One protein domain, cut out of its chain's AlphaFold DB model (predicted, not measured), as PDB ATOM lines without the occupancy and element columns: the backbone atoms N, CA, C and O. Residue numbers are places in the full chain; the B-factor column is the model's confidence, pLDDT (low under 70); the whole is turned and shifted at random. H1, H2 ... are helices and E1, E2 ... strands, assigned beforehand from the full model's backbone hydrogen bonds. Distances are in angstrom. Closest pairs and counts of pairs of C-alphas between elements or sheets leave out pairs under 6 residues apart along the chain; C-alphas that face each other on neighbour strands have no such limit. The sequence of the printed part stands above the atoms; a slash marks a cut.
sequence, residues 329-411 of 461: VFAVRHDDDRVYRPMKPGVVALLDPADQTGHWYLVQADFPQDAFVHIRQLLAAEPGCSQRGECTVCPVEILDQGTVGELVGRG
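AT A GLANCE: This is residues 329 to 411 of the 461 residues of an uncharacterized protein of Micromonospora pisi (UniProt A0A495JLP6). The core is a small, strongly twisted sheet of three strands, E1, E2 and E3, with the longest helix, H2, packed on one face and two short helices, H1 and H3, on the other. Loops reach out at the two ends of the longest axis: one end holds Asp 352, in the link from H1 to E2, and the other holds Thr 392, in the long link from H2 to E3. The printed part has 83 residues, with three named helices and three named strands in the order E1 H1 E2 H2 E3 H3. The sheet runs E1 E2 E3, antiparallel throughout, and the class is mixed, helices and strands. The whole is compact, with a radius of gyration of the C-alphas of 11.9 A, and rounded, with spans of 34 by 25 by 19 A.

IN THESE COORDINATES: Start with the sheet: find C-alpha 329 at (30.511, 45.409, -50.854), where E1 begins; it runs 19.7 A to residue 335. E2 is residues 359 to 365, 18.7 A, and E3 is residues 396 to 402, 17.5 A. Next find C-alpha 368 at (22.334, 44.874, -53.261), from which H2 runs 16.9 A to residue 379. H1 is residues 345 to 348, 5.2 A long. H3, residues 404 to 409, is 8.5 A long and ends with C-alpha 409 at (38.492, 51.993, -36.446).

HOW THE PARTS SIT: Look first at E2, the inner strand. E1 is its antiparallel neighbour at 152 degrees, with N 332 and O 361 within hydrogen-bond range at 2.9 A. E3 is its antiparallel neighbour at 157 degrees, with N 362 and O 400 within range at 2.8 A. H2 is on the sheet; its closest C-alphas to E2 are those of Ala 371 and Ala 365, 5.8 A. On the opposite face, H1 has a height over the sheet of 8.1 A and lies only just over E1, with 3 of its 4 C-alphas falling on that strand; the closest are those of Pro 345 and Ala 331, 5.6 A. H3, on the same face as H1, has a height of 8.1 A and lies over E3, across the strands at 78 degrees on the local plane; its closest C-alphas to E3 are those of Leu 407 and Gln 401, 7.2 A. H1 and H3 are close but not clearly touching, with the C-alphas of Val 348 and Val 404 at 7.7 A. H2 is apart from both H1 and H3. In H2 and H3 every O i to N i+4 pair is within hydrogen-bond range; H1 is too short for such a pair.

THE WHOLE: The C-alphas farthest apart, those of Asp 352 and Thr 392, are 34.9 A from each other. The printed part has no cut. The link from H2 to E3, residues 380 to 395, is long; in it, residues 389 to 390 pair antiparallel with residues 397 to 398 of E3. The mean pLDDT of the printed part is 93.9, and no printed residue is under 70.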
ATOM      1  N   VAL A 329      30.670  45.272 -52.306       96.81
ATOM      2  CA  VAL A 329      30.511  45.409 -50.854       96.81
ATOM      3  C   VAL A 329      29.432  46.432 -50.552       96.81
ATOM      4  O   VAL A 329      29.536  47.594 -50.941       96.81
ATOM      5  N   PHE A 330      28.439  45.998 -49.789       97.62
ATOM      6  CA  PHE A 330      27.322  46.810 -49.343       97.62
ATOM      7  C   PHE A 330      27.312  46.927 -47.821       97.62
ATOM      8  O   PHE A 330      27.650  45.986 -47.105       97.62
ATOM      9  N   ALA A 331      26.882  48.079 -47.325       97.88
ATOM     10  CA  ALA A 331      26.624  48.325 -45.919       97.88
ATOM     11  C   ALA A 331      25.112  48.339 -45.669       97.88
ATOM     12  O   ALA A 331      24.378  49.091 -46.310       97.88
ATOM     13  N   VAL A 332      24.641  47.506 -44.744       97.62
ATOM     14  CA  VAL A 332      23.220  47.388 -44.387       97.62
ATOM     15  C   VAL A 332      23.044  47.774 -42.923       97.62
ATOM     16  O   VAL A 332      23.672  47.173 -42.050       97.62
ATOM     17  N   ARG A 333      22.193  48.769 -42.651       96.94
ATOM     18  CA  ARG A 333      21.870  49.229 -41.291       96.94
ATOM     19  C   ARG A 333      20.681  48.463 -40.729       96.94
ATOM     20  O   ARG A 333      19.665  48.284 -41.403       96.94
ATOM     21  N   HIS A 334      20.802  48.076 -39.474       95.69
ATOM     22  CA  HIS A 334      19.733  47.588 -38.623       95.69
ATOM     23  C   HIS A 334      19.618  48.518 -37.420       95.69
ATOM     24  O   HIS A 334      20.563  48.628 -36.640       95.69
ATOM     25  N   ASP A 335      18.485  49.191 -37.283       94.31
ATOM     26  CA  ASP A 335      18.220  50.082 -36.156       94.31
ATOM     27  C   ASP A 335      16.787  49.868 -35.674       94.31
ATOM     28  O   ASP A 335      15.857  49.816 -36.485       94.31
ATOM     29  N   ASP A 336      16.627  49.680 -34.366       89.38
ATOM     30  CA  ASP A 336      15.401  49.175 -33.741       89.38
ATOM     31  C   ASP A 336      14.862  47.906 -34.439       89.38
ATOM     32  O   ASP A 336      15.577  46.918 -34.568       89.38
ATOM     33  N   ASP A 337      13.610  47.921 -34.908       87.62
ATOM     34  CA  ASP A 337      12.967  46.807 -35.623       87.62
ATOM     35  C   ASP A 337      13.043  46.960 -37.156       87.62
ATOM     36  O   ASP A 337      12.256  46.356 -37.901       87.62
ATOM     37  N   ARG A 338      13.945  47.817 -37.656       90.25
ATOM     38  CA  ARG A 338      14.026  48.187 -39.076       90.25
ATOM     39  C   ARG A 338      15.359  47.796 -39.690       90.25
ATOM     40  O   ARG A 338      16.431  48.102 -39.177       90.25
ATOM     41  N   VAL A 339      15.272  47.183 -40.868       92.81
ATOM     42  CA  VAL A 339      16.414  46.950 -41.757       92.81
ATOM     43  C   VAL A 339      16.326  47.948 -42.901       92.81
ATOM     44  O   VAL A 339      15.304  48.026 -43.587       92.81
ATOM     45  N   TYR A 340      17.387  48.720 -43.095       93.06
ATOM     46  CA  TYR A 340      17.467  49.752 -44.122       93.06
ATOM     47  C   TYR A 340      18.032  49.186 -45.422       93.06
ATOM     48  O   TYR A 340      18.692  48.144 -45.438       93.06
ATOM     49  N   ARG A 341      17.773  49.891 -46.527       93.00
ATOM     50  CA  ARG A 341      18.323  49.535 -47.837       93.00
ATOM     51  C   ARG A 341      19.864  49.582 -47.812       93.00
ATOM     52  O   ARG A 341      20.431  50.361 -47.042       93.00
ATOM     53  N   PRO A 342      20.539  48.778 -48.649       95.75
ATOM     54  CA  PRO A 342      21.989  48.787 -48.760       95.75
ATOM     55  C   PRO A 342      22.526  50.144 -49.219       95.75
ATOM     56  O   PRO A 342      21.897  50.834 -50.022       95.75
ATOM     57  N   MET A 343      23.702  50.508 -48.721       95.69
ATOM     58  CA  MET A 343      24.467  51.684 -49.133       95.69
ATOM     59  C   MET A 343      25.906  51.290 -49.464       95.69
ATOM     60  O   MET A 343      26.423  50.294 -48.945       95.69
ATOM     61  N   LYS A 344      26.613  52.139 -50.210       94.94
ATOM     62  CA  LYS A 344      28.063  52.003 -50.366       94.94
ATOM     63  C   LYS A 344      28.772  52.303 -49.044       94.94
ATOM     64  O   LYS A 344      28.450  53.310 -48.407       94.94
ATOM     65  N   PRO A 345      29.815  51.538 -48.674       95.44
ATOM     66  CA  PRO A 345      30.647  51.822 -47.502       95.44
ATOM     67  C   PRO A 345      31.127  53.281 -47.413       95.44
ATOM     68  O   PRO A 345      31.099  53.882 -46.341       95.44
ATOM     69  N   GLY A 346      31.500  53.880 -48.550       93.12
ATOM     70  CA  GLY A 346      31.945  55.274 -48.604       93.12
ATOM     71  C   GLY A 346      30.858  56.304 -48.290       93.12
ATOM     72  O   GLY A 346      31.176  57.358 -47.749       93.12
ATOM     73  N   VAL A 347      29.585  55.997 -48.567       94.06
ATOM     74  CA  VAL A 347      28.447  56.860 -48.203       94.06
ATOM     75  C   VAL A 347      28.195  56.788 -46.700       94.06
ATOM     76  O   VAL A 347      28.012  57.826 -46.072       94.06
ATOM     77  N   VAL A 348      28.259  55.590 -46.106       95.31
ATOM     78  CA  VAL A 348      28.057  55.393 -44.658       95.31
ATOM     79  C   VAL A 348      29.058  56.195 -43.832       95.31
ATOM     80  O   VAL A 348      28.677  56.817 -42.844       95.31
ATOM     81  N   ALA A 349      30.319  56.237 -44.268       93.00
ATOM     82  CA  ALA A 349      31.374  57.009 -43.609       93.00
ATOM     83  C   ALA A 349      31.109  58.529 -43.579       93.00
ATOM     84  O   ALA A 349      31.712  59.232 -42.772       93.00
ATOM     85  N   LEU A 350      30.234  59.029 -44.457       93.19
ATOM     86  CA  LEU A 350      29.910  60.449 -44.611       93.19
ATOM     87  C   LEU A 350      28.547  60.828 -44.021       93.19
ATOM     88  O   LEU A 350      28.182  61.999 -44.076       93.19
ATOM     89  N   LEU A 351      27.773  59.867 -43.505       94.12
ATOM     90  CA  LEU A 351      26.464  60.140 -42.908       94.12
ATOM     91  C   LEU A 351      26.594  61.037 -41.676       94.12
ATOM     92  O   LEU A 351      27.590  60.971 -40.956       94.12
ATOM     93  N   ASP A 352      25.552  61.811 -41.383       93.38
ATOM     94  CA  ASP A 352      25.473  62.542 -40.122       93.38
ATOM     95  C   ASP A 352      25.437  61.563 -38.932       93.38
ATOM     96  O   ASP A 352      24.885  60.466 -39.062       93.38
ATOM     97  N   PRO A 353      25.959  61.922 -37.742       92.88
ATOM     98  CA  PRO A 353      26.017  61.005 -36.598       92.88
ATOM     99  C   PRO A 353      24.667  60.387 -36.202       92.88
ATOM    100  O   PRO A 353      24.621  59.237 -35.771       92.88
ATOM    101  N   ALA A 354      23.565  61.121 -36.385       91.31
ATOM    102  CA  ALA A 354      22.211  60.615 -36.141       91.31
ATOM    103  C   ALA A 354      21.805  59.495 -37.121       91.31
ATOM    104  O   ALA A 354      21.045  58.599 -36.761       91.31
ATOM    105  N   ASP A 355      22.345  59.510 -38.339       91.06
ATOM    106  CA  ASP A 355      22.104  58.496 -39.368       91.06
ATOM    107  C   ASP A 355      23.112  57.337 -39.321       91.06
ATOM    108  O   ASP A 355      22.930  56.328 -40.004       91.06
ATOM    109  N   GLN A 356      24.152  57.451 -38.492       94.62
ATOM    110  CA  GLN A 356      25.140  56.399 -38.246       94.62
ATOM    111  C   GLN A 356      24.740  55.438 -37.112       94.62
ATOM    112  O   GLN A 356      25.452  54.460 -36.869       94.62
ATOM    113  N   THR A 357      23.625  55.687 -36.415       95.06
ATOM    114  CA  THR A 357      23.172  54.846 -35.294       95.06
ATOM    115  C   THR A 357      22.777  53.434 -35.736       95.06
ATOM    116  O   THR A 357      22.663  53.123 -36.925       95.06
ATOM    117  N   GLY A 358      22.574  52.556 -34.755       95.44
ATOM    118  CA  GLY A 358      22.228  51.159 -34.976       95.44
ATOM    119  C   GLY A 358      23.437  50.258 -35.234       95.44
ATOM    120  O   GLY A 358      24.597  50.619 -35.012       95.44
ATOM    121  N   HIS A 359      23.143  49.043 -35.679       97.31
ATOM    122  CA  HIS A 359      24.117  48.018 -36.020       97.31
ATOM    123  C   HIS A 359      24.275  47.919 -37.537       97.31
ATOM    124  O   HIS A 359      23.291  47.829 -38.269       97.31
ATOM    125  N   TRP A 360      25.511  47.895 -38.014       98.12
ATOM    126  CA  TRP A 360      25.836  47.851 -39.433       98.12
ATOM    127  C   TRP A 360      26.473  46.525 -39.804       98.12
ATOM    128  O   TRP A 360      27.332  46.016 -39.087       98.12
ATOM    129  N   TYR A 361      26.085  46.004 -40.961       98.25
ATOM    130  CA  TYR A 361      26.643  44.800 -41.562       98.25
ATOM    131  C   TYR A 361      27.349  45.168 -42.862       98.25
ATOM    132  O   TYR A 361      26.752  45.817 -43.720       98.25
ATOM    133  N   LEU A 362      28.599  44.735 -43.017       98.25
ATOM    134  CA  LEU A 362      29.338  44.803 -44.273       98.25
ATOM    135  C   LEU A 362      29.241  43.469 -44.985       98.25
ATOM    136  O   LEU A 362      29.689  42.435 -44.486       98.25
ATOM    137  N   VAL A 363      28.636  43.516 -46.159       98.12
ATOM    138  CA  VAL A 363      28.122  42.349 -46.849       98.12
ATOM    139  C   VAL A 363      28.659  42.340 -48.268       98.12
ATOM    140  O   VAL A 363      28.407  43.267 -49.034       98.12
ATOM    141  N   GLN A 364      29.390  41.289 -48.624       97.56
ATOM    142  CA  GLN A 364      29.792  41.036 -49.998       97.56
ATOM    143  C   GLN A 364      28.678  40.289 -50.737       97.56
ATOM    144  O   GLN A 364      28.213  39.241 -50.276       97.56
ATOM    145  N   ALA A 365      28.245  40.827 -51.873       97.25
ATOM    146  CA  ALA A 365      27.196  40.277 -52.730       97.25
ATOM    147  C   ALA A 365      27.395  40.741 -54.182       97.25
ATOM    148  O   ALA A 365      28.034  41.756 -54.429       97.25
ATOM    149  N   ASP A 366      26.804  40.041 -55.151       95.62
ATOM    150  CA  ASP A 366      26.811  40.520 -56.547       95.62
ATOM    151  C   ASP A 366      25.716  41.567 -56.798       95.62
ATOM    152  O   ASP A 366      25.822  42.371 -57.717       95.62
ATOM    153  N   PHE A 367      24.666  41.570 -55.966       94.38
ATOM    154  CA  PHE A 367      23.552  42.512 -56.044       94.38
ATOM    155  C   PHE A 367      23.168  43.036 -54.659       94.38
ATOM    156  O   PHE A 367      23.143  42.253 -53.701       94.38
ATOM    157  N   PRO A 368      22.743  44.307 -54.545       95.06
ATOM    158  CA  PRO A 368      22.334  44.874 -53.261       95.06
ATOM    159  C   PRO A 368      21.144  44.118 -52.649       95.06
ATOM    160  O   PRO A 368      21.076  43.936 -51.433       95.06
ATOM    161  N   GLN A 369      20.217  43.611 -53.472       93.56
ATOM    162  CA  GLN A 369      19.046  42.870 -52.981       93.56
ATOM    163  C   GLN A 369      19.453  41.591 -52.247       93.56
ATOM    164  O   GLN A 369      18.820  41.238 -51.252       93.56
ATOM    165  N   ASP A 370      20.506  40.909 -52.705       95.38
ATOM    166  CA  ASP A 370      20.989  39.693 -52.051       95.38
ATOM    167  C   ASP A 370      21.518  40.028 -50.645       95.38
ATOM    168  O   ASP A 370      21.167  39.341 -49.683       95.38
ATOM    169  N   ALA A 371      22.264  41.134 -50.503       96.75
ATOM    170  CA  ALA A 371      22.744  41.623 -49.210       96.75
ATOM    171  C   ALA A 371      21.591  41.992 -48.259       96.75
ATOM    172  O   ALA A 371      21.563  41.551 -47.110       96.75
ATOM    173  N   PHE A 372      20.602  42.748 -48.743       95.19
ATOM    174  CA  PHE A 372      19.445  43.154 -47.941       95.19
ATOM    175  C   PHE A 372      18.596  41.970 -47.475       95.19
ATOM    176  O   PHE A 372      18.263  41.869 -46.292       95.19
ATOM    177  N   VAL A 373      18.260  41.052 -48.389       93.75
ATOM    178  CA  VAL A 373      17.456  39.865 -48.061       93.75
ATOM    179  C   VAL A 373      18.186  38.995 -47.049       93.75
ATOM    180  O   VAL A 373      17.551  38.535 -46.102       93.75
ATOM    181  N   HIS A 374      19.501  38.817 -47.197       95.62
ATOM    182  CA  HIS A 374      20.295  38.050 -46.246       95.62
ATOM    183  C   HIS A 374      20.212  38.622 -44.826       95.62
ATOM    184  O   HIS A 374      19.853  37.892 -43.902       95.62
ATOM    185  N   ILE A 375      20.464  39.924 -44.648       96.12
ATOM    186  CA  ILE A 375      20.408  40.562 -43.323       96.12
ATOM    187  C   ILE A 375      18.992  40.526 -42.743       96.12
ATOM    188  O   ILE A 375      18.814  40.227 -41.564       96.12
ATOM    189  N   ARG A 376      17.963  40.733 -43.570       93.69
ATOM    190  CA  ARG A 376      16.569  40.621 -43.122       93.69
ATOM    191  C   ARG A 376      16.233  39.212 -42.625       93.69
ATOM    192  O   ARG A 376      15.615  39.079 -41.573       93.69
ATOM    193  N   GLN A 377      16.632  38.171 -43.357       92.88
ATOM    194  CA  GLN A 377      16.402  36.775 -42.963       92.88
ATOM    195  C   GLN A 377      17.174  36.406 -41.697       92.88
ATOM    196  O   GLN A 377      16.627  35.752 -40.809       92.88
ATOM    197  N   LEU A 378      18.421  36.872 -41.596       93.81
ATOM    198  CA  LEU A 378      19.262  36.689 -40.420       93.81
ATOM    199  C   LEU A 378      18.594  37.256 -39.159       93.81
ATOM    200  O   LEU A 378      18.522  36.575 -38.137       93.81
ATOM    201  N   LEU A 379      18.065  38.479 -39.247       92.75
ATOM    202  CA  LEU A 379      17.422  39.178 -38.131       92.75
ATOM    203  C   LEU A 379      16.023  38.645 -37.802       92.75
ATOM    204  O   LEU A 379      15.630  38.629 -36.639       92.75
ATOM    205  N   ALA A 380      15.293  38.136 -38.796       89.25
ATOM    206  CA  ALA A 380      14.030  37.429 -38.584       89.25
ATOM    207  C   ALA A 380      14.211  36.050 -37.913       89.25
ATOM    208  O   ALA A 380      13.223  35.361 -37.649       89.25
ATOM    209  N   ALA A 381      15.459  35.643 -37.638       85.56
ATOM    210  CA  ALA A 381      15.827  34.319 -37.150       85.56
ATOM    211  C   ALA A 381      15.279  33.191 -38.044       85.56
ATOM    212  O   ALA A 381      14.950  32.103 -37.560       85.56
ATOM    213  N   GLU A 382      15.177  33.443 -39.354       81.62
ATOM    214  CA  GLU A 382      14.853  32.391 -40.308       81.62
ATOM    215  C   GLU A 382      16.031  31.407 -40.380       81.62
ATOM    216  O   GLU A 382      17.189  31.820 -40.514       81.62
ATOM    217  N   PRO A 383      15.780  30.092 -40.269       77.88
ATOM    218  CA  PRO A 383      16.852  29.114 -40.271       77.88
ATOM    219  C   PRO A 383      17.612  29.128 -41.602       77.88
ATOM    220  O   PRO A 383      17.016  29.081 -42.676       77.88
ATOM    221  N   GLY A 384      18.945  29.126 -41.518       82.50
ATOM    222  CA  GLY A 384      19.830  28.817 -42.645       82.50
ATOM    223  C   GLY A 384      20.873  29.882 -42.990       82.50
ATOM    224  O   GLY A 384      21.944  29.518 -43.470       82.50
ATOM    225  N   CYS A 385      20.627  31.167 -42.728       92.31
ATOM    226  CA  CYS A 385      21.626  32.204 -43.012       92.31
ATOM    227  C   CYS A 385      22.736  32.240 -41.949       92.31
ATOM    228  O   CYS A 385      22.472  32.184 -40.749       92.31
ATOM    229  N   SER A 386      23.991  32.341 -42.392       89.31
ATOM    230  CA  SER A 386      25.159  32.460 -41.510       89.31
ATOM    231  C   SER A 386      25.300  33.881 -40.955       89.31
ATOM    232  O   SER A 386      25.082  34.843 -41.677       89.31
ATOM    233  N   GLN A 387      25.706  34.019 -39.687       91.00
ATOM    234  CA  GLN A 387      25.931  35.324 -39.032       91.00
ATOM    235  C   GLN A 387      27.300  35.948 -39.334       91.00
ATOM    236  O   GLN A 387      27.545  37.099 -38.985       91.00
ATOM    237  N   ARG A 388      28.227  35.183 -39.916       92.94
ATOM    238  CA  ARG A 388      29.585  35.636 -40.221       92.94
ATOM    239  C   ARG A 388      30.184  34.808 -41.350       92.94
ATOM    240  O   ARG A 388      29.966  33.596 -41.385       92.94
ATOM    241  N   GLY A 389      30.991  35.449 -42.195       92.81
ATOM    242  CA  GLY A 389      31.674  34.803 -43.310       92.81
ATOM    243  C   GLY A 389      30.710  34.351 -44.402       92.81
ATOM    244  O   GLY A 389      29.594  34.865 -44.522       92.81
ATOM    245  N   GLU A 390      31.162  33.398 -45.214       92.44
ATOM    246  CA  GLU A 390      30.388  32.812 -46.308       92.44
ATOM    247  C   GLU A 390      29.087  32.160 -45.816       92.44
ATOM    248  O   GLU A 390      29.095  31.242 -44.992       92.44
ATOM    249  N   CYS A 391      27.962  32.600 -46.382       93.50
ATOM    250  CA  CYS A 391      26.670  31.967 -46.176       93.50
ATOM    251  C   CYS A 391      26.528  30.721 -47.061       93.50
ATOM    252  O   CYS A 391      26.686  30.772 -48.279       93.50
ATOM    253  N   THR A 392      26.155  29.590 -46.463       89.88
ATOM    254  CA  THR A 392      25.924  28.337 -47.204       89.88
ATOM    255  C   THR A 392      24.554  28.284 -47.877       89.88
ATOM    256  O   THR A 392      24.339  27.474 -48.780       89.88
ATOM    257  N   VAL A 393      23.621  29.138 -47.443       90.75
ATOM    258  CA  VAL A 393      22.239  29.146 -47.926       90.75
ATOM    259  C   VAL A 393      22.008  30.180 -49.005       90.75
ATOM    260  O   VAL A 393      21.208  29.892 -49.882       90.75
ATOM    261  N   CYS A 394      22.686  31.329 -49.021       93.62
ATOM    262  CA  CYS A 394      22.489  32.393 -50.012       93.62
ATOM    263  C   CYS A 394      23.821  32.960 -50.539       93.62
ATOM    264  O   CYS A 394      24.857  32.711 -49.930       93.62
ATOM    265  N   PRO A 395      23.830  33.645 -51.701       94.81
ATOM    266  CA  PRO A 395      25.056  34.090 -52.362       94.81
ATOM    267  C   PRO A 395      25.584  35.376 -51.717       94.81
ATOM    268  O   PRO A 395      25.618  36.430 -52.343       94.81
ATOM    269  N   VAL A 396      25.933  35.290 -50.437       96.50
ATOM    270  CA  VAL A 396      26.360  36.418 -49.612       96.50
ATOM    271  C   VAL A 396      27.488  35.992 -48.678       96.50
ATOM    272  O   VAL A 396      27.565  34.833 -48.255       96.50
ATOM    273  N   GLU A 397      28.371  36.925 -48.352       96.62
ATOM    274  CA  GLU A 397      29.348  36.795 -47.279       96.62
ATOM    275  C   GLU A 397      29.301  38.020 -46.359       96.62
ATOM    276  O   GLU A 397      29.361  39.156 -46.822       96.62
ATOM    277  N   ILE A 398      29.197  37.797 -45.046       97.31
ATOM    278  CA  ILE A 398      29.341  38.874 -44.058       97.31
ATOM    279  C   ILE A 398      30.829  39.047 -43.766       97.31
ATOM    280  O   ILE A 398      31.442  38.209 -43.095       97.31
ATOM    281  N   LEU A 399      31.388  40.155 -44.251       96.62
ATOM    282  CA  LEU A 399      32.794  40.517 -44.081       96.62
ATOM    283  C   LEU A 399      33.067  41.049 -42.674       96.62
ATOM    284  O   LEU A 399      34.082  40.716 -42.058       96.62
ATOM    285  N   ASP A 400      32.169  41.899 -42.177       97.19
ATOM    286  CA  ASP A 400      32.279  42.511 -40.859       97.19
ATOM    287  C   ASP A 400      30.924  43.044 -40.370       97.19
ATOM    288  O   ASP A 400      29.983  43.173 -41.150       97.19
ATOM    289  N   GLN A 401      30.823  43.365 -39.083       97.50
ATOM    290  CA  GLN A 401      29.640  43.997 -38.494       97.50
ATOM    291  C   GLN A 401      29.995  44.782 -37.222       97.50
ATOM    292  O   GLN A 401      31.013  44.496 -36.581       97.50
ATOM    293  N   GLY A 402      29.183  45.772 -36.857       97.44
ATOM    294  CA  GLY A 402      29.390  46.615 -35.675       97.44
ATOM    295  C   GLY A 402      28.767  48.002 -35.809       97.44
ATOM    296  O   GLY A 402      27.965  48.260 -36.699       97.44
ATOM    297  N   THR A 403      29.147  48.913 -34.922       97.56
ATOM    298  CA  THR A 403      28.856  50.349 -35.064       97.56
ATOM    299  C   THR A 403      29.736  50.980 -36.150       97.56
ATOM    300  O   THR A 403      30.801  50.450 -36.484       97.56
ATOM    301  N   VAL A 404      29.347  52.148 -36.678       96.62
ATOM    302  CA  VAL A 404      30.174  52.873 -37.666       96.62
ATOM    303  C   VAL A 404      31.573  53.164 -37.115       96.62
ATOM    304  O   VAL A 404      32.558  52.913 -37.804       96.62
ATOM    305  N   GLY A 405      31.682  53.593 -35.852       95.25
ATOM    306  CA  GLY A 405      32.971  53.861 -35.206       95.25
ATOM    307  C   GLY A 405      33.888  52.633 -35.142       95.25
ATOM    308  O   GLY A 405      35.072  52.732 -35.456       95.25
ATOM    309  N   GLU A 406      33.350  51.455 -34.813       96.94
ATOM    310  CA  GLU A 406      34.119  50.200 -34.802       96.94
ATOM    311  C   GLU A 406      34.555  49.765 -36.204       96.94
ATOM    312  O   GLU A 406      35.632  49.190 -36.373       96.94
ATOM    313  N   LEU A 407      33.717  49.988 -37.219       96.69
ATOM    314  CA  LEU A 407      34.036  49.641 -38.603       96.69
ATOM    315  C   LEU A 407      35.076  50.603 -39.201       96.69
ATOM    316  O   LEU A 407      36.006  50.149 -39.867       96.69
ATOM    317  N   VAL A 408      34.987  51.904 -38.907       94.12
ATOM    318  CA  VAL A 408      36.014  52.901 -39.263       94.12
ATOM    319  C   VAL A 408      37.329  52.602 -38.542       94.12
ATOM    320  O   VAL A 408      38.373  52.549 -39.186       94.12
ATOM    321  N   GLY A 409      37.295  52.322 -37.234       92.94
ATOM    322  CA  GLY A 409      38.492  51.993 -36.446       92.94
ATOM    323  C   GLY A 409      39.223  50.733 -36.924       92.94
ATOM    324  O   GLY A 409      40.430  50.606 -36.737       92.94
ATOM    325  N   ARG A 410      38.511  49.819 -37.599       95.38
ATOM    326  CA  ARG A 410      39.074  48.632 -38.264       95.38
ATOM    327  C   ARG A 410      39.444  48.859 -39.736       95.38
ATOM    328  O   ARG A 410      39.826  47.907 -40.412       95.38
ATOM    329  N   GLY A 411      39.309  50.084 -40.246       91.44
ATOM    330  CA  GLY A 411      39.609  50.443 -41.635       91.44
ATOM    331  C   GLY A 411      38.647  49.836 -42.660       91.44
ATOM    332  O   GLY A 411      39.017  49.659 -43.817       91.44
TER     333      GLY A 411